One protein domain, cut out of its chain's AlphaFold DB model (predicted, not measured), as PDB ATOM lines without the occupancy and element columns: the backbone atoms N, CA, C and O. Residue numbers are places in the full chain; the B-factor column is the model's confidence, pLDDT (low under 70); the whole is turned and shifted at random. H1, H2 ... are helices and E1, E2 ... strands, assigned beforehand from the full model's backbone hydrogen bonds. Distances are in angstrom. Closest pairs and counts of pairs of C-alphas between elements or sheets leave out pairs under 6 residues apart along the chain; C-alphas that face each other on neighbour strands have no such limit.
ATOM      1  N   CYS A 457       9.079 -30.863  34.996       78.88
ATOM      2  CA  CYS A 457       9.268 -32.284  35.317       78.88
ATOM      3  C   CYS A 457      10.367 -32.956  34.490       78.88
ATOM      4  O   CYS A 457      10.315 -34.155  34.229       78.88
ATOM      5  N   MET A 458      11.362 -32.174  34.071       78.06
ATOM      6  CA  MET A 458      12.582 -32.679  33.448       78.06
ATOM      7  C   MET A 458      13.735 -32.709  34.461       78.06
ATOM      8  O   MET A 458      13.804 -31.809  35.310       78.06
ATOM      9  N   PRO A 459      14.669 -33.676  34.352       76.00
ATOM     10  CA  PRO A 459      15.875 -33.722  35.175       76.00
ATOM     11  C   PRO A 459      16.593 -32.368  35.217       76.00
ATOM     12  O   PRO A 459      16.751 -31.693  34.197       76.00
ATOM     13  N   GLY A 460      16.977 -31.934  36.418       79.56
ATOM     14  CA  GLY A 460      17.608 -30.631  36.657       79.56
ATOM     15  C   GLY A 460      16.686 -29.399  36.609       79.56
ATOM     16  O   GLY A 460      17.160 -28.307  36.915       79.56
ATOM     17  N   LYS A 461      15.394 -29.533  36.264       79.94
ATOM     18  CA  LYS A 461      14.388 -28.451  36.386       79.94
ATOM     19  C   LYS A 461      13.418 -28.637  37.555       79.94
ATOM     20  O   LYS A 461      12.854 -27.653  38.030       79.94
ATOM     21  N   CYS A 462      13.210 -29.870  38.009       83.44
ATOM     22  CA  CYS A 462      12.364 -30.146  39.162       83.44
ATOM     23  C   CYS A 462      13.037 -29.761  40.489       83.44
ATOM     24  O   CYS A 462      14.258 -29.724  40.621       83.44
ATOM     25  N   SER A 463      12.207 -29.462  41.487       82.81
ATOM     26  CA  SER A 463      12.616 -29.128  42.850       82.81
ATOM     27  C   SER A 463      11.627 -29.723  43.853       82.81
ATOM     28  O   SER A 463      10.539 -30.156  43.472       82.81
ATOM     29  N   ASN A 464      11.951 -29.696  45.148       80.62
ATOM     30  CA  ASN A 464      11.093 -30.264  46.199       80.62
ATOM     31  C   ASN A 464       9.653 -29.707  46.209       80.62
ATOM     32  O   ASN A 464       8.749 -30.388  46.684       80.62
ATOM     33  N   THR A 465       9.410 -28.503  45.676       78.69
ATOM     34  CA  THR A 465       8.055 -27.933  45.545       78.69
ATOM     35  C   THR A 465       7.298 -28.442  44.314       78.69
ATOM     36  O   THR A 465       6.070 -28.396  44.302       78.69
ATOM     37  N   THR A 466       7.992 -28.956  43.292       79.19
ATOM     38  CA  THR A 466       7.388 -29.483  42.056       79.19
ATOM     39  C   THR A 466       7.290 -31.011  42.026       79.19
ATOM     40  O   THR A 466       6.554 -31.527  41.190       79.19
ATOM     41  N   VAL A 467       7.938 -31.747  42.941       84.25
ATOM     42  CA  VAL A 467       7.865 -33.227  43.018       84.25
ATOM     43  C   VAL A 467       6.418 -33.735  42.994       84.25
ATOM     44  O   VAL A 467       6.087 -34.619  42.207       84.25
ATOM     45  N   GLN A 468       5.510 -33.130  43.770       80.75
ATOM     46  CA  GLN A 468       4.094 -33.528  43.782       80.75
ATOM     47  C   GLN A 468       3.418 -33.357  42.407       80.75
ATOM     48  O   GLN A 468       2.638 -34.214  41.989       80.75
ATOM     49  N   ALA A 469       3.736 -32.279  41.683       79.56
ATOM     50  CA  ALA A 469       3.250 -32.049  40.323       79.56
ATOM     51  C   ALA A 469       3.769 -33.117  39.351       79.56
ATOM     52  O   ALA A 469       3.021 -33.613  38.511       79.56
ATOM     53  N   CYS A 470       5.043 -33.484  39.486       84.62
ATOM     54  CA  CYS A 470       5.707 -34.431  38.601       84.62
ATOM     55  C   CYS A 470       5.281 -35.873  38.856       84.62
ATOM     56  O   CYS A 470       5.004 -36.594  37.899       84.62
ATOM     57  N   CYS A 471       5.081 -36.262  40.115       87.00
ATOM     58  CA  CYS A 471       4.431 -37.525  40.438       87.00
ATOM     59  C   CYS A 471       2.991 -37.576  39.911       87.00
ATOM     60  O   CYS A 471       2.618 -38.575  39.303       87.00
ATOM     61  N   MET A 472       2.199 -36.500  40.029       84.75
ATOM     62  CA  MET A 472       0.861 -36.461  39.422       84.75
ATOM     63  C   MET A 472       0.917 -36.576  37.886       84.75
ATOM     64  O   MET A 472       0.134 -37.319  37.296       84.75
ATOM     65  N   GLN A 473       1.870 -35.914  37.220       84.38
ATOM     66  CA  GLN A 473       2.069 -36.070  35.774       84.38
ATOM     67  C   GLN A 473       2.405 -37.523  35.405       84.38
ATOM     68  O   GLN A 473       1.743 -38.099  34.541       84.38
ATOM     69  N   LYS A 474       3.404 -38.122  36.066       87.31
ATOM     70  CA  LYS A 474       3.842 -39.510  35.843       87.31
ATOM     71  C   LYS A 474       2.700 -40.500  36.055       87.31
ATOM     72  O   LYS A 474       2.494 -41.392  35.240       87.31
ATOM     73  N   TYR A 475       1.907 -40.293  37.103       88.00
ATOM     74  CA  TYR A 475       0.727 -41.088  37.419       88.00
ATOM     75  C   TYR A 475      -0.327 -41.042  36.298       88.00
ATOM     76  O   TYR A 475      -0.823 -42.076  35.848       88.00
ATOM     77  N   LEU A 476      -0.637 -39.845  35.791       86.00
ATOM     78  CA  LEU A 476      -1.572 -39.675  34.676       86.00
ATOM     79  C   LEU A 476      -1.030 -40.295  33.375       86.00
ATOM     80  O   LEU A 476      -1.789 -40.919  32.631       86.00
ATOM     81  N   GLN A 477       0.278 -40.189  33.118       87.19
ATOM     82  CA  GLN A 477       0.946 -40.845  31.986       87.19
ATOM     83  C   GLN A 477       0.903 -42.380  32.100       87.19
ATOM     84  O   GLN A 477       0.613 -43.050  31.109       87.19
ATOM     85  N   ALA A 478       1.118 -42.943  33.294       89.44
ATOM     86  CA  ALA A 478       0.990 -44.377  33.565       89.44
ATOM     87  C   ALA A 478      -0.443 -44.873  33.305       89.44
ATOM     88  O   ALA A 478      -0.643 -45.858  32.590       89.44
ATOM     89  N   LYS A 479      -1.454 -44.138  33.792       88.44
ATOM     90  CA  LYS A 479      -2.866 -44.425  33.504       88.44
ATOM     91  C   LYS A 479      -3.158 -44.418  32.002       88.44
ATOM     92  O   LYS A 479      -3.793 -45.346  31.507       88.44
ATOM     93  N   PHE A 480      -2.685 -43.400  31.281       86.94
ATOM     94  CA  PHE A 480      -2.864 -43.275  29.833       86.94
ATOM     95  C   PHE A 480      -2.245 -44.455  29.063       86.94
ATOM     96  O   PHE A 480      -2.896 -45.023  28.189       86.94
ATOM     97  N   GLN A 481      -1.032 -44.888  29.428       87.94
ATOM     98  CA  GLN A 481      -0.388 -46.054  28.808       87.94
ATOM     99  C   GLN A 481      -1.210 -47.339  29.006       87.94
ATOM    100  O   GLN A 481      -1.405 -48.095  28.054       87.94
ATOM    101  N   CYS A 482      -1.773 -47.556  30.199       89.50
ATOM    102  CA  CYS A 482      -2.642 -48.707  30.464       89.50
ATOM    103  C   CYS A 482      -4.017 -48.602  29.779       89.50
ATOM    104  O   CYS A 482      -4.555 -49.621  29.348       89.50
ATOM    105  N   CYS A 483      -4.577 -47.397  29.626       87.88
ATOM    106  CA  CYS A 483      -5.816 -47.163  28.874       87.88
ATOM    107  C   CYS A 483      -5.710 -47.563  27.388       87.88
ATOM    108  O   CYS A 483      -6.707 -47.997  26.807       87.88
ATOM    109  N   GLU A 484      -4.528 -47.409  26.780       86.75
ATOM    110  CA  GLU A 484      -4.249 -47.760  25.379       86.75
ATOM    111  C   GLU A 484      -3.667 -49.182  25.206       86.75
ATOM    112  O   GLU A 484      -3.493 -49.638  24.075       86.75
ATOM    113  N   ASN A 485      -3.409 -49.928  26.291       87.31
ATOM    114  CA  ASN A 485      -2.963 -51.321  26.197       87.31
ATOM    115  C   ASN A 485      -4.149 -52.270  25.913       87.31
ATOM    116  O   ASN A 485      -5.004 -52.504  26.771       87.31
ATOM    117  N   ALA A 486      -4.152 -52.880  24.725       86.62
ATOM    118  CA  ALA A 486      -5.155 -53.855  24.293       86.62
ATOM    119  C   ALA A 486      -5.253 -55.107  25.195       86.62
ATOM    120  O   ALA A 486      -6.321 -55.706  25.290       86.62
ATOM    121  N   GLU A 487      -4.194 -55.477  25.924       85.12
ATOM    122  CA  GLU A 487      -4.215 -56.582  26.903       85.12
ATOM    123  C   GLU A 487      -5.170 -56.324  28.085       85.12
ATOM    124  O   GLU A 487      -5.559 -57.252  28.798       85.12
ATOM    125  N   MET A 488      -5.581 -55.067  28.291       85.44
ATOM    126  CA  MET A 488      -6.565 -54.693  29.308       85.44
ATOM    127  C   MET A 488      -8.010 -54.994  28.881       85.44
ATOM    128  O   MET A 488      -8.924 -54.913  29.708       85.44
ATOM    129  N   GLU A 489      -8.247 -55.359  27.616       82.44
ATOM    130  CA  GLU A 489      -9.555 -55.800  27.135       82.44
ATOM    131  C   GLU A 489      -9.987 -57.134  27.779       82.44
ATOM    132  O   GLU A 489      -9.175 -57.972  28.170       82.44
ATOM    133  N   GLY A 490     -11.296 -57.325  27.957       79.25
ATOM    134  CA  GLY A 490     -11.864 -58.543  28.538       79.25
ATOM    135  C   GLY A 490     -13.075 -58.291  29.433       79.25
ATOM    136  O   GLY A 490     -13.447 -57.152  29.705       79.25
ATOM    137  N   THR A 491     -13.690 -59.378  29.897       75.62
ATOM    138  CA  THR A 491     -14.969 -59.363  30.634       75.62
ATOM    139  C   THR A 491     -14.878 -59.896  32.067       75.62
ATOM    140  O   THR A 491     -15.739 -59.584  32.885       75.62
ATOM    141  N   SER A 492     -13.849 -60.683  32.403       82.81
ATOM    142  CA  SER A 492     -13.646 -61.217  33.757       82.81
ATOM    143  C   SER A 492     -13.135 -60.144  34.720       82.81
ATOM    144  O   SER A 492     -12.360 -59.278  34.320       82.81
ATOM    145  N   ALA A 493     -13.512 -60.207  35.998       84.25
ATOM    146  CA  ALA A 493     -12.966 -59.285  36.990       84.25
ATOM    147  C   ALA A 493     -11.457 -59.532  37.212       84.25
ATOM    148  O   ALA A 493     -11.009 -60.679  37.218       84.25
ATOM    149  N   THR A 494     -10.662 -58.470  37.351       89.75
ATOM    150  CA  THR A 494      -9.198 -58.550  37.527       89.75
ATOM    151  C   THR A 494      -8.656 -57.295  38.212       89.75
ATOM    152  O   THR A 494      -9.398 -56.355  38.441       89.75
ATOM    153  N   ASP A 495      -7.367 -57.260  38.518       90.44
ATOM    154  CA  ASP A 495      -6.598 -56.087  38.950       90.44
ATOM    155  C   ASP A 495      -5.474 -55.726  37.956       90.44
ATOM    156  O   ASP A 495      -4.666 -54.835  38.221       90.44
ATOM    157  N   ALA A 496      -5.414 -56.398  36.797       90.44
ATOM    158  CA  ALA A 496      -4.367 -56.229  35.788       90.44
ATOM    159  C   ALA A 496      -4.160 -54.766  35.351       90.44
ATOM    160  O   ALA A 496      -3.021 -54.354  35.138       90.44
ATOM    161  N   PHE A 497      -5.227 -53.958  35.290       91.50
ATOM    162  CA  PHE A 497      -5.112 -52.533  34.965       91.50
ATOM    163  C   PHE A 497      -4.413 -51.748  36.084       91.50
ATOM    164  O   PHE A 497      -3.526 -50.937  35.822       91.50
ATOM    165  N   SER A 498      -4.771 -52.018  37.342       91.44
ATOM    166  CA  SER A 498      -4.159 -51.363  38.501       91.44
ATOM    167  C   SER A 498      -2.693 -51.794  38.667       91.44
ATOM    168  O   SER A 498      -1.837 -50.943  38.903       91.44
ATOM    169  N   ARG A 499      -2.364 -53.072  38.407       92.06
ATOM    170  CA  ARG A 499      -0.969 -53.557  38.329       92.06
ATOM    171  C   ARG A 499      -0.171 -52.902  37.203       92.06
ATOM    172  O   ARG A 499       0.964 -52.505  37.440       92.06
ATOM    173  N   CYS A 500      -0.747 -52.777  36.005       92.00
ATOM    174  CA  CYS A 500      -0.130 -52.061  34.884       92.00
ATOM    175  C   CYS A 500       0.225 -50.628  35.303       92.00
ATOM    176  O   CYS A 500       1.366 -50.195  35.161       92.00
ATOM    177  N   CYS A 501      -0.729 -49.920  35.908       91.44
ATOM    178  CA  CYS A 501      -0.519 -48.545  36.334       91.44
ATOM    179  C   CYS A 501       0.545 -48.430  37.436       91.44
ATOM    180  O   CYS A 501       1.425 -47.579  37.337       91.44
ATOM    181  N   HIS A 502       0.538 -49.331  38.425       92.88
ATOM    182  CA  HIS A 502       1.604 -49.422  39.425       92.88
ATOM    183  C   HIS A 502       2.979 -49.649  38.780       92.88
ATOM    184  O   HIS A 502       3.938 -48.961  39.122       92.88
ATOM    185  N   ALA A 503       3.083 -50.570  37.818       91.50
ATOM    186  CA  ALA A 503       4.337 -50.872  37.129       91.50
ATOM    187  C   ALA A 503       4.879 -49.677  36.321       91.50
ATOM    188  O   ALA A 503       6.084 -49.458  36.317       91.50
ATOM    189  N   HIS A 504       4.011 -48.877  35.695       89.56
ATOM    190  CA  HIS A 504       4.420 -47.670  34.963       89.56
ATOM    191  C   HIS A 504       4.631 -46.430  35.854       89.56
ATOM    192  O   HIS A 504       5.294 -45.485  35.427       89.56
ATOM    193  N   PHE A 505       4.067 -46.399  37.067       91.00
ATOM    194  CA  PHE A 505       4.184 -45.266  37.992       91.00
ATOM    195  C   PHE A 505       5.299 -45.440  39.035       91.00
ATOM    196  O   PHE A 505       6.124 -44.543  39.204       91.00
ATOM    197  N   VAL A 506       5.311 -46.581  39.729       90.56
ATOM    198  CA  VAL A 506       6.270 -46.915  40.798       90.56
ATOM    199  C   VAL A 506       7.461 -47.700  40.253       90.56
ATOM    200  O   VAL A 506       8.572 -47.542  40.749       90.56
ATOM    201  N   GLY A 507       7.233 -48.555  39.254       81.00
ATOM    202  CA  GLY A 507       8.276 -49.412  38.696       81.00
ATOM    203  C   GLY A 507       9.374 -48.641  37.961       81.00
ATOM    204  O   GLY A 507       9.162 -47.531  37.464       81.00
ATOM    205  N   ASP A 508      10.544 -49.276  37.867       59.03
ATOM    206  CA  ASP A 508      11.697 -48.789  37.107       59.03
ATOM    207  C   ASP A 508      11.389 -48.785  35.601       59.03
ATOM    208  O   ASP A 508      11.745 -49.701  34.853       59.03
ATOM    209  N   VAL A 509      10.734 -47.722  35.132       56.06
ATOM    210  CA  VAL A 509      10.797 -47.346  33.720       56.06
ATOM    211  C   VAL A 509      12.272 -47.115  33.396       56.06
ATOM    212  O   VAL A 509      12.956 -46.369  34.088       56.06
ATOM    213  N   SER A 510      12.755 -47.788  32.353       48.88
ATOM    214  CA  SER A 510      14.171 -47.999  32.011       48.88
ATOM    215  C   SER A 510      14.994 -46.751  31.657       48.88
ATOM    216  O   SER A 510      16.118 -46.878  31.172       48.88
ATOM    217  N   ASP A 511      14.444 -45.561  31.869       49.91
ATOM    218  CA  ASP A 511      15.066 -44.286  31.568       49.91
ATOM    219  C   ASP A 511      15.635 -43.679  32.859       49.91
ATOM    220  O   ASP A 511      14.898 -43.398  33.800       49.91
ATOM    221  N   GLU A 512      16.964 -43.514  32.876       56.00
ATOM    222  CA  GLU A 512      17.744 -42.541  33.665       56.00
ATOM    223  C   GLU A 512      17.009 -41.942  34.888       56.00
ATOM    224  O   GLU A 512      16.344 -40.925  34.733       56.00
ATOM    225  N   ARG A 513      17.171 -42.569  36.076       63.56
ATOM    226  CA  ARG A 513      16.791 -42.089  37.433       63.56
ATOM    227  C   ARG A 513      15.834 -40.885  37.414       63.56
ATOM    228  O   ARG A 513      16.278 -39.751  37.270       63.56
ATOM    229  N   ASP A 514      14.537 -41.134  37.588       76.00
ATOM    230  CA  ASP A 514      13.522 -40.074  37.634       76.00
ATOM    231  C   ASP A 514      13.734 -39.160  38.855       76.00
ATOM    232  O   ASP A 514      13.153 -39.363  39.920       76.00
ATOM    233  N   ASP A 515      14.588 -38.150  38.683       82.31
ATOM    234  CA  ASP A 515      14.956 -37.155  39.696       82.31
ATOM    235  C   ASP A 515      13.741 -36.338  40.181       82.31
ATOM    236  O   ASP A 515      13.798 -35.693  41.228       82.31
ATOM    237  N   CYS A 516      12.640 -36.346  39.421       85.88
ATOM    238  CA  CYS A 516      11.459 -35.523  39.660       85.88
ATOM    239  C   CYS A 516      10.314 -36.283  40.346       85.88
ATOM    240  O   CYS A 516       9.501 -35.666  41.035       85.88
ATOM    241  N   CYS A 517      10.243 -37.603  40.167       89.06
ATOM    242  CA  CYS A 517       9.394 -38.508  40.935       89.06
ATOM    243  C   CYS A 517      10.102 -39.865  41.149       89.06
ATOM    244  O   CYS A 517       9.801 -40.847  40.450       89.06
ATOM    245  N   PRO A 518      11.043 -39.942  42.111       87.75
ATOM    246  CA  PRO A 518      11.793 -41.164  42.375       87.75
ATOM    247  C   PRO A 518      10.865 -42.298  42.849       87.75
ATOM    248  O   PRO A 518       9.816 -42.027  43.447       87.75
ATOM    249  N   PRO A 519      11.230 -43.573  42.613       87.50
ATOM    250  CA  PRO A 519      10.356 -44.724  42.863       87.50
ATOM    251  C   PRO A 519       9.931 -44.856  44.334       87.50
ATOM    252  O   PRO A 519       8.821 -45.296  44.614       87.50
ATOM    253  N   GLU A 520      10.769 -44.402  45.269       88.31
ATOM    254  CA  GLU A 520      10.466 -44.335  46.705       88.31
ATOM    255  C   GLU A 520       9.257 -43.420  46.974       88.31
ATOM    256  O   GLU A 520       8.244 -43.857  47.523       88.31
ATOM    257  N   THR A 521       9.307 -42.172  46.491       88.75
ATOM    258  CA  THR A 521       8.201 -41.207  46.597       88.75
ATOM    259  C   THR A 521       6.976 -41.645  45.792       88.75
ATOM    260  O   THR A 521       5.849 -41.462  46.250       88.75
ATOM    261  N   ALA A 522       7.161 -42.257  44.619       90.00
ATOM    262  CA  ALA A 522       6.058 -42.819  43.840       90.00
ATOM    263  C   ALA A 522       5.347 -43.955  44.603       90.00
ATOM    264  O   ALA A 522       4.117 -44.003  44.627       90.00
ATOM    265  N   GLY A 523       6.098 -44.830  45.278       90.06
ATOM    266  CA  GLY A 523       5.563 -45.909  46.110       90.06
ATOM    267  C   GLY A 523       4.755 -45.394  47.302       90.06
ATOM    268  O   GLY A 523       3.636 -45.858  47.526       90.06
ATOM    269  N   GLU A 524       5.265 -44.390  48.023       89.50
ATOM    270  CA  GLU A 524       4.510 -43.700  49.081       89.50
ATOM    271  C   GLU A 524       3.230 -43.054  48.530       89.50
ATOM    272  O   GLU A 524       2.149 -43.204  49.107       89.50
ATOM    273  N   TYR A 525       3.319 -42.382  47.378       87.25
ATOM    274  CA  TYR A 525       2.168 -41.735  46.754       87.25
ATOM    275  C   TYR A 525       1.098 -42.762  46.354       87.25
ATOM    276  O   TYR A 525      -0.080 -42.565  46.662       87.25
ATOM    277  N   TRP A 526       1.491 -43.896  45.762       90.31
ATOM    278  CA  TRP A 526       0.584 -44.975  45.350       90.31
ATOM    279  C   TRP A 526      -0.288 -45.492  46.499       90.31
ATOM    280  O   TRP A 526      -1.488 -45.707  46.313       90.31
ATOM    281  N   GLN A 527       0.262 -45.619  47.711       87.88
ATOM    282  CA  GLN A 527      -0.513 -46.033  48.889       87.88
ATOM    283  C   GLN A 527      -1.706 -45.106  49.178       87.88
ATOM    284  O   GLN A 527      -2.704 -45.561  49.732       87.88
ATOM    285  N   SER A 528      -1.630 -43.835  48.765       83.62
ATOM    286  CA  SER A 528      -2.672 -42.824  48.983       83.62
ATOM    287  C   SER A 528      -3.622 -42.579  47.801       83.62
ATOM    288  O   SER A 528      -4.688 -42.012  48.026       83.62
ATOM    289  N   VAL A 529      -3.264 -42.978  46.568       83.25
ATOM    290  CA  VAL A 529      -4.045 -42.655  45.346       83.25
ATOM    291  C   VAL A 529      -4.253 -43.821  44.364       83.25
ATOM    292  O   VAL A 529      -4.629 -43.598  43.218       83.25
ATOM    293  N   HIS A 530      -3.984 -45.072  44.734       85.31
ATOM    294  CA  HIS A 530      -4.100 -46.242  43.840       85.31
ATOM    295  C   HIS A 530      -5.490 -46.437  43.191       85.31
ATOM    296  O   HIS A 530      -5.603 -46.995  42.098       85.31
ATOM    297  N   ASP A 531      -6.551 -45.968  43.846       84.38
ATOM    298  CA  ASP A 531      -7.950 -46.047  43.416       84.38
ATOM    299  C   ASP A 531      -8.257 -45.132  42.221       84.38
ATOM    300  O   ASP A 531      -9.048 -45.490  41.341       84.38
ATOM    301  N   ILE A 532      -7.556 -43.999  42.121       82.81
ATOM    302  CA  ILE A 532      -7.660 -43.066  40.995       82.81
ATOM    303  C   ILE A 532      -7.207 -43.733  39.674       82.81
ATOM    304  O   ILE A 532      -7.625 -43.301  38.594       82.81
ATOM    305  N   CYS A 533      -6.449 -44.841  39.716       85.56
ATOM    306  CA  CYS A 533      -5.959 -45.536  38.523       85.56
ATOM    307  C   CYS A 533      -6.867 -46.667  38.037       85.56
ATOM    308  O   CYS A 533      -6.465 -47.471  37.203       85.56
ATOM    309  N   LEU A 534      -8.115 -46.729  38.495       88.31
ATOM    310  CA  LEU A 534      -9.125 -47.550  37.830       88.31
ATOM    311  C   LEU A 534      -9.566 -46.870  36.515       88.31
ATOM    312  O   LEU A 534      -9.716 -45.642  36.484       88.31
ATOM    313  N   PRO A 535      -9.819 -47.621  35.424       85.38
ATOM    314  CA  PRO A 535     -10.093 -47.036  34.105       85.38
ATOM    315  C   PRO A 535     -11.379 -46.195  34.079       85.38
ATOM    316  O   PRO A 535     -11.469 -45.225  33.336       85.38
ATOM    317  N   ASN A 536     -12.341 -46.527  34.945       84.00
ATOM    318  CA  ASN A 536     -13.630 -45.840  35.057       84.00
ATOM    319  C   ASN A 536     -13.646 -44.705  36.095       84.00
ATOM    320  O   ASN A 536     -14.641 -43.989  36.198       84.00
ATOM    321  N   VAL A 537     -12.577 -44.535  36.880       83.25
ATOM    322  CA  VAL A 537     -12.487 -43.447  37.862       83.25
ATOM    323  C   VAL A 537     -11.984 -42.187  37.168       83.25
ATOM    324  O   VAL A 537     -10.881 -42.154  36.620       83.25
ATOM    325  N   LYS A 538     -12.793 -41.127  37.201       78.50
ATOM    326  CA  LYS A 538     -12.372 -39.790  36.779       78.50
ATOM    327  C   LYS A 538     -11.666 -39.109  37.949       78.50
ATOM    328  O   LYS A 538     -12.256 -38.963  39.015       78.50
ATOM    329  N   ALA A 539     -10.415 -38.706  37.744       70.06
ATOM    330  CA  ALA A 539      -9.680 -37.909  38.716       70.06
ATOM    331  C   ALA A 539     -10.242 -36.481  38.722       70.06
ATOM    332  O   ALA A 539     -10.171 -35.796  37.701       70.06
ATOM    333  N   ASP A 540     -10.787 -36.025  39.849       68.44
ATOM    334  CA  ASP A 540     -11.120 -34.612  40.022       68.44
ATOM    335  C   ASP A 540      -9.858 -33.834  40.414       68.44
ATOM    336  O   ASP A 540      -9.474 -33.752  41.582       68.44
ATOM    337  N   LEU A 541      -9.192 -33.280  39.404       69.12
ATOM    338  CA  LEU A 541      -7.992 -32.464  39.574       69.12
ATOM    339  C   LEU A 541      -8.327 -30.975  39.807       69.12
ATOM    340  O   LEU A 541      -7.414 -30.158  39.900       69.12
ATOM    341  N   SER A 542      -9.608 -30.598  39.943       64.94
ATOM    342  CA  SER A 542     -10.039 -29.189  40.005       64.94
ATOM    343  C   SER A 542      -9.605 -28.417  41.248       64.94
ATOM    344  O   SER A 542      -9.624 -27.185  41.269       64.94
ATOM    345  N   THR A 543      -9.161 -29.130  42.277       59.03
ATOM    346  CA  THR A 543      -8.589 -28.547  43.493       59.03
ATOM    347  C   THR A 543      -7.076 -28.331  43.399       59.03
ATOM    348  O   THR A 543      -6.502 -27.664  44.261       59.03
ATOM    349  N   ILE A 544      -6.419 -28.861  42.359       62.97
ATOM    350  CA  ILE A 544      -4.961 -28.891  42.239       62.97
ATOM    351  C   ILE A 544      -4.487 -27.734  41.357       62.97
ATOM    352  O   ILE A 544      -4.529 -27.779  40.126       62.97
ATOM    353  N   ARG A 545      -3.978 -26.697  42.023       62.69
ATOM    354  CA  ARG A 545      -3.278 -25.569  41.403       62.69
ATOM    355  C   ARG A 545      -1.814 -25.613  41.785       62.69
ATOM    356  O   ARG A 545      -1.482 -25.567  42.966       62.69
ATOM    357  N   LEU A 546      -0.956 -25.699  40.779       64.38
ATOM    358  CA  LEU A 546       0.483 -25.852  40.946       64.38
ATOM    359  C   LEU A 546       1.145 -24.568  40.461       64.38
ATOM    360  O   LEU A 546       0.868 -24.120  39.350       64.38
ATOM    361  N   SER A 547       1.996 -23.962  41.285       57.97
ATOM    362  CA  SER A 547       2.707 -22.733  40.929       57.97
ATOM    363  C   SER A 547       4.180 -22.817  41.299       57.97
ATOM    364  O   SER A 547       4.489 -23.010  42.473       57.97
ATOM    365  N   ASP A 548       5.075 -22.596  40.333       59.34
ATOM    366  CA  ASP A 548       6.524 -22.472  40.587       59.34
ATOM    367  C   ASP A 548       6.954 -21.035  40.958       59.34
ATOM    368  O   ASP A 548       8.127 -20.766  41.198       59.34
ATOM    369  N   GLY A 549       5.990 -20.107  41.015       57.03
ATOM    370  CA  GLY A 549       6.196 -18.672  41.237       57.03
ATOM    371  C   GLY A 549       6.159 -17.833  39.954       57.03
ATOM    372  O   GLY A 549       5.886 -16.638  40.033       57.03
ATOM    373  N   ILE A 550       6.351 -18.448  38.782       51.25
ATOM    374  CA  ILE A 550       6.324 -17.796  37.461       51.25
ATOM    375  C   ILE A 550       5.162 -18.331  36.610       51.25
ATOM    376  O   ILE A 550       4.482 -17.562  35.929       51.25
ATOM    377  N   ARG A 551       4.902 -19.641  36.653       57.56
ATOM    378  CA  ARG A 551       3.817 -20.318  35.927       57.56
ATOM    379  C   ARG A 551       2.808 -20.906  36.911       57.56
ATOM    380  O   ARG A 551       3.191 -21.463  37.935       57.56
ATOM    381  N   VAL A 552       1.518 -20.814  36.577       60.75
ATOM    382  CA  VAL A 552       0.428 -21.510  37.281       60.75
ATOM    383  C   VAL A 552      -0.166 -22.551  36.339       60.75
ATOM    384  O   VAL A 552      -0.734 -22.197  35.308       60.75
ATOM    385  N   VAL A 553      -0.042 -23.826  36.698       63.22
ATOM    386  CA  VAL A 553      -0.752 -24.931  36.050       63.22
ATOM    387  C   VAL A 553      -2.036 -25.166  36.837       63.22
ATOM    388  O   VAL A 553      -2.001 -25.616  37.984       63.22
ATOM    389  N   ASP A 554      -3.171 -24.818  36.232       63.91
ATOM    390  CA  ASP A 554      -4.493 -25.089  36.791       63.91
ATOM    391  C   ASP A 554      -5.016 -26.413  36.221       63.91
ATOM    392  O   ASP A 554      -5.383 -26.495  35.046       63.91
ATOM    393  N   LEU A 555      -5.035 -27.471  37.037       65.94
ATOM    394  CA  LEU A 555      -5.568 -28.766  36.606       65.94
ATOM    395  C   LEU A 555      -7.109 -28.795  36.599       65.94
ATOM    396  O   LEU A 555      -7.700 -29.802  36.214       65.94
ATOM    397  N   ALA A 556      -7.764 -27.680  36.945       61.50
ATOM    398  CA  ALA A 556      -9.215 -27.520  36.897       61.50
ATOM    399  C   ALA A 556      -9.822 -27.326  35.503       61.50
ATOM    400  O   ALA A 556     -11.042 -27.230  35.404       61.50
ATOM    401  N   GLU A 557      -9.028 -27.278  34.430       65.00
ATOM    402  CA  GLU A 557      -9.558 -27.339  33.062       65.00
ATOM    403  C   GLU A 557     -10.081 -28.764  32.780       65.00
ATOM    404  O   GLU A 557      -9.278 -29.672  32.533       65.00
ATOM    405  N   PRO A 558     -11.408 -29.000  32.825       54.00
ATOM    406  CA  PRO A 558     -11.952 -30.335  33.077       54.00
ATOM    407  C   PRO A 558     -11.676 -31.319  31.936       54.00
ATOM    408  O   PRO A 558     -11.533 -32.515  32.184       54.00
ATOM    409  N   ASP A 559     -11.555 -30.830  30.702       60.22
ATOM    410  CA  ASP A 559     -11.528 -31.669  29.500       60.22
ATOM    411  C   ASP A 559     -10.109 -31.984  28.994       60.22
ATOM    412  O   ASP A 559      -9.939 -32.830  28.121       60.22
ATOM    413  N   LYS A 560      -9.062 -31.333  29.525       63.56
ATOM    414  CA  LYS A 560      -7.677 -31.534  29.039       63.56
ATOM    415  C   LYS A 560      -6.998 -32.780  29.607       63.56
ATOM    416  O   LYS A 560      -6.085 -33.328  28.981       63.56
ATOM    417  N   TRP A 561      -7.450 -33.201  30.787       65.31
ATOM    418  CA  TRP A 561      -6.870 -34.281  31.589       65.31
ATOM    419  C   TRP A 561      -7.778 -35.515  31.663       65.31
ATOM    420  O   TRP A 561      -7.307 -36.608  31.972       65.31
ATOM    421  N   GLN A 562      -9.068 -35.364  31.340       67.94
ATOM    422  CA  GLN A 562      -9.978 -36.490  31.171       67.94
ATOM    423  C   GLN A 562      -9.647 -37.239  29.875       67.94
ATOM    424  O   GLN A 562      -9.874 -36.747  28.774       67.94
ATOM    425  N   HIS A 563      -9.139 -38.458  30.022       75.25
ATOM    426  CA  HIS A 563      -9.015 -39.429  28.944       75.25
ATOM    427  C   HIS A 563      -9.927 -40.619  29.258       75.25
ATOM    428  O   HIS A 563      -9.869 -41.186  30.349       75.25
ATOM    429  N   GLU A 564     -10.799 -40.963  28.313       79.94
ATOM    430  CA  GLU A 564     -11.643 -42.152  28.387       79.94
ATOM    431  C   GLU A 564     -10.833 -43.351  27.891       79.94
ATOM    432  O   GLU A 564     -10.399 -43.363  26.738       79.94
ATOM    433  N   CYS A 565     -10.592 -44.342  28.758       83.38
ATOM    434  CA  CYS A 565      -9.758 -45.471  28.370       83.38
ATOM    435  C   CYS A 565     -10.419 -46.288  27.253       83.38
ATOM    436  O   CYS A 565     -11.500 -46.853  27.438       83.38
ATOM    437  N   ARG A 566      -9.713 -46.434  26.130       84.69
ATOM    438  CA  ARG A 566     -10.131 -47.286  25.012       84.69
ATOM    439  C   ARG A 566     -10.276 -48.754  25.423       84.69
ATOM    440  O   ARG A 566     -11.222 -49.419  24.999       84.69
ATOM    441  N   TYR A 567      -9.364 -49.234  26.267       82.12
ATOM    442  CA  TYR A 567      -9.339 -50.591  26.806       82.12
ATOM    443  C   TYR A 567      -9.536 -50.588  28.333       82.12
ATOM    444  O   TYR A 567      -9.395 -49.570  29.006       82.12
ATOM    445  N   GLY A 568      -9.933 -51.724  28.912       78.38
ATOM    446  CA  GLY A 568     -10.134 -51.873  30.362       78.38
ATOM    447  C   GLY A 568     -11.422 -51.273  30.951       78.38
ATOM    448  O   GLY A 568     -11.936 -51.834  31.915       78.38
ATOM    449  N   GLY A 569     -12.006 -50.214  30.375       80.00
ATOM    450  CA  GLY A 569     -13.201 -49.551  30.936       80.00
ATOM    451  C   GLY A 569     -14.456 -50.438  31.042       80.00
ATOM    452  O   GLY A 569     -15.243 -50.326  31.978       80.00
ATOM    453  N   ARG A 570     -14.625 -51.412  30.138       81.06
ATOM    454  CA  ARG A 570     -15.772 -52.348  30.155       81.06
ATOM    455  C   ARG A 570     -15.612 -53.520  31.133       81.06
ATOM    456  O   ARG A 570     -16.485 -54.381  31.201       81.06
ATOM    457  N   ARG A 571     -14.492 -53.577  31.858       82.38
ATOM    458  CA  ARG A 571     -14.086 -54.695  32.712       82.38
ATOM    459  C   ARG A 571     -14.199 -54.297  34.181       82.38
ATOM    460  O   ARG A 571     -13.821 -53.189  34.554       82.38
ATOM    461  N   ALA A 572     -14.682 -55.199  35.034       83.75
ATOM    462  CA  ALA A 572     -14.611 -54.988  36.477       83.75
ATOM    463  C   ALA A 572     -13.134 -55.017  36.914       83.75
ATOM    464  O   ALA A 572     -12.452 -56.023  36.714       83.75
ATOM    465  N   GLN A 573     -12.645 -53.909  37.471       85.94
ATOM    466  CA  GLN A 573     -11.261 -53.766  37.921       85.94
ATOM    467  C   GLN A 573     -11.217 -53.590  39.440       85.94
ATOM    468  O   GLN A 573     -11.960 -52.778  39.995       85.94
ATOM    469  N   TYR A 574     -10.338 -54.338  40.095       89.31
ATOM    470  CA  TYR A 574      -9.995 -54.184  41.501       89.31
ATOM    471  C   TYR A 574      -8.744 -53.318  41.651       89.31
ATOM    472  O   TYR A 574      -7.902 -53.227  40.755       89.31
ATOM    473  N   VAL A 575      -8.630 -52.695  42.818       89.19
ATOM    474  CA  VAL A 575      -7.427 -51.990  43.257       89.19
ATOM    475  C   VAL A 575      -6.294 -52.988  43.503       89.19
ATOM    476  O   VAL A 575      -6.507 -54.011  44.152       89.19
ATOM    477  N   TYR A 576      -5.087 -52.647  43.054       89.12
ATOM    478  CA  TYR A 576      -3.853 -53.324  43.432       89.12
ATOM    479  C   TYR A 576      -3.116 -52.532  44.525       89.12
ATOM    480  O   TYR A 576      -2.665 -51.405  44.304       89.12
ATOM    481  N   VAL A 577      -2.969 -53.154  45.696       86.31
ATOM    482  CA  VAL A 577      -2.053 -52.726  46.761       86.31
ATOM    483  C   VAL A 577      -0.919 -53.761  46.816       86.31
ATOM    484  O   VAL A 577      -1.249 -54.951  46.871       86.31
ATOM    485  N   PRO A 578       0.364 -53.351  46.728       80.62
ATOM    486  CA  PRO A 578       1.514 -54.263  46.759       80.62
ATOM    487  C   PRO A 578       1.657 -55.092  48.041       80.62
ATOM    488  O   PRO A 578       1.340 -54.557  49.129       80.62
TER     489      PRO A 578
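This is residues 457 to 578 of the 578 residues of the protein "Pqn-42" of Pristionchus pacificus (UniProt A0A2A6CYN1). What shape? Crossed helices H1, H2 and H3 pack together, with hairpin E1-E2 and H4 to one side. What parts? Under half of the 122 printed residues are in named elements, mostly helix, in that order. It is compact, radius of gyration of the C-alphas 14.7 A, spans 47 by 31 by 22 A.

The strands? E1, residues 545 to 547, and E2, residues 552 to 554, form an antiparallel hairpin, with N 546 and O 553 3.0 A apart. The helices? H2, residues 496 to 505, forms hairpins with H1, residues 467 to 483, and H3, residues 519 to 533. Every O i to N i+4 pair is within hydrogen-bond range in H1 and H2, 7 of 11 in H3.

Where is H1? It runs 24.1 A from C-alpha 467, (7.865, -33.227, 43.018). And the last helix? H4, residues 558 to 561, ends at (-6.870, -34.281, 31.589).

Any cut? The printed part has no cut. Low confidence? Residues 508 to 513 and 540 to 562 are under 70.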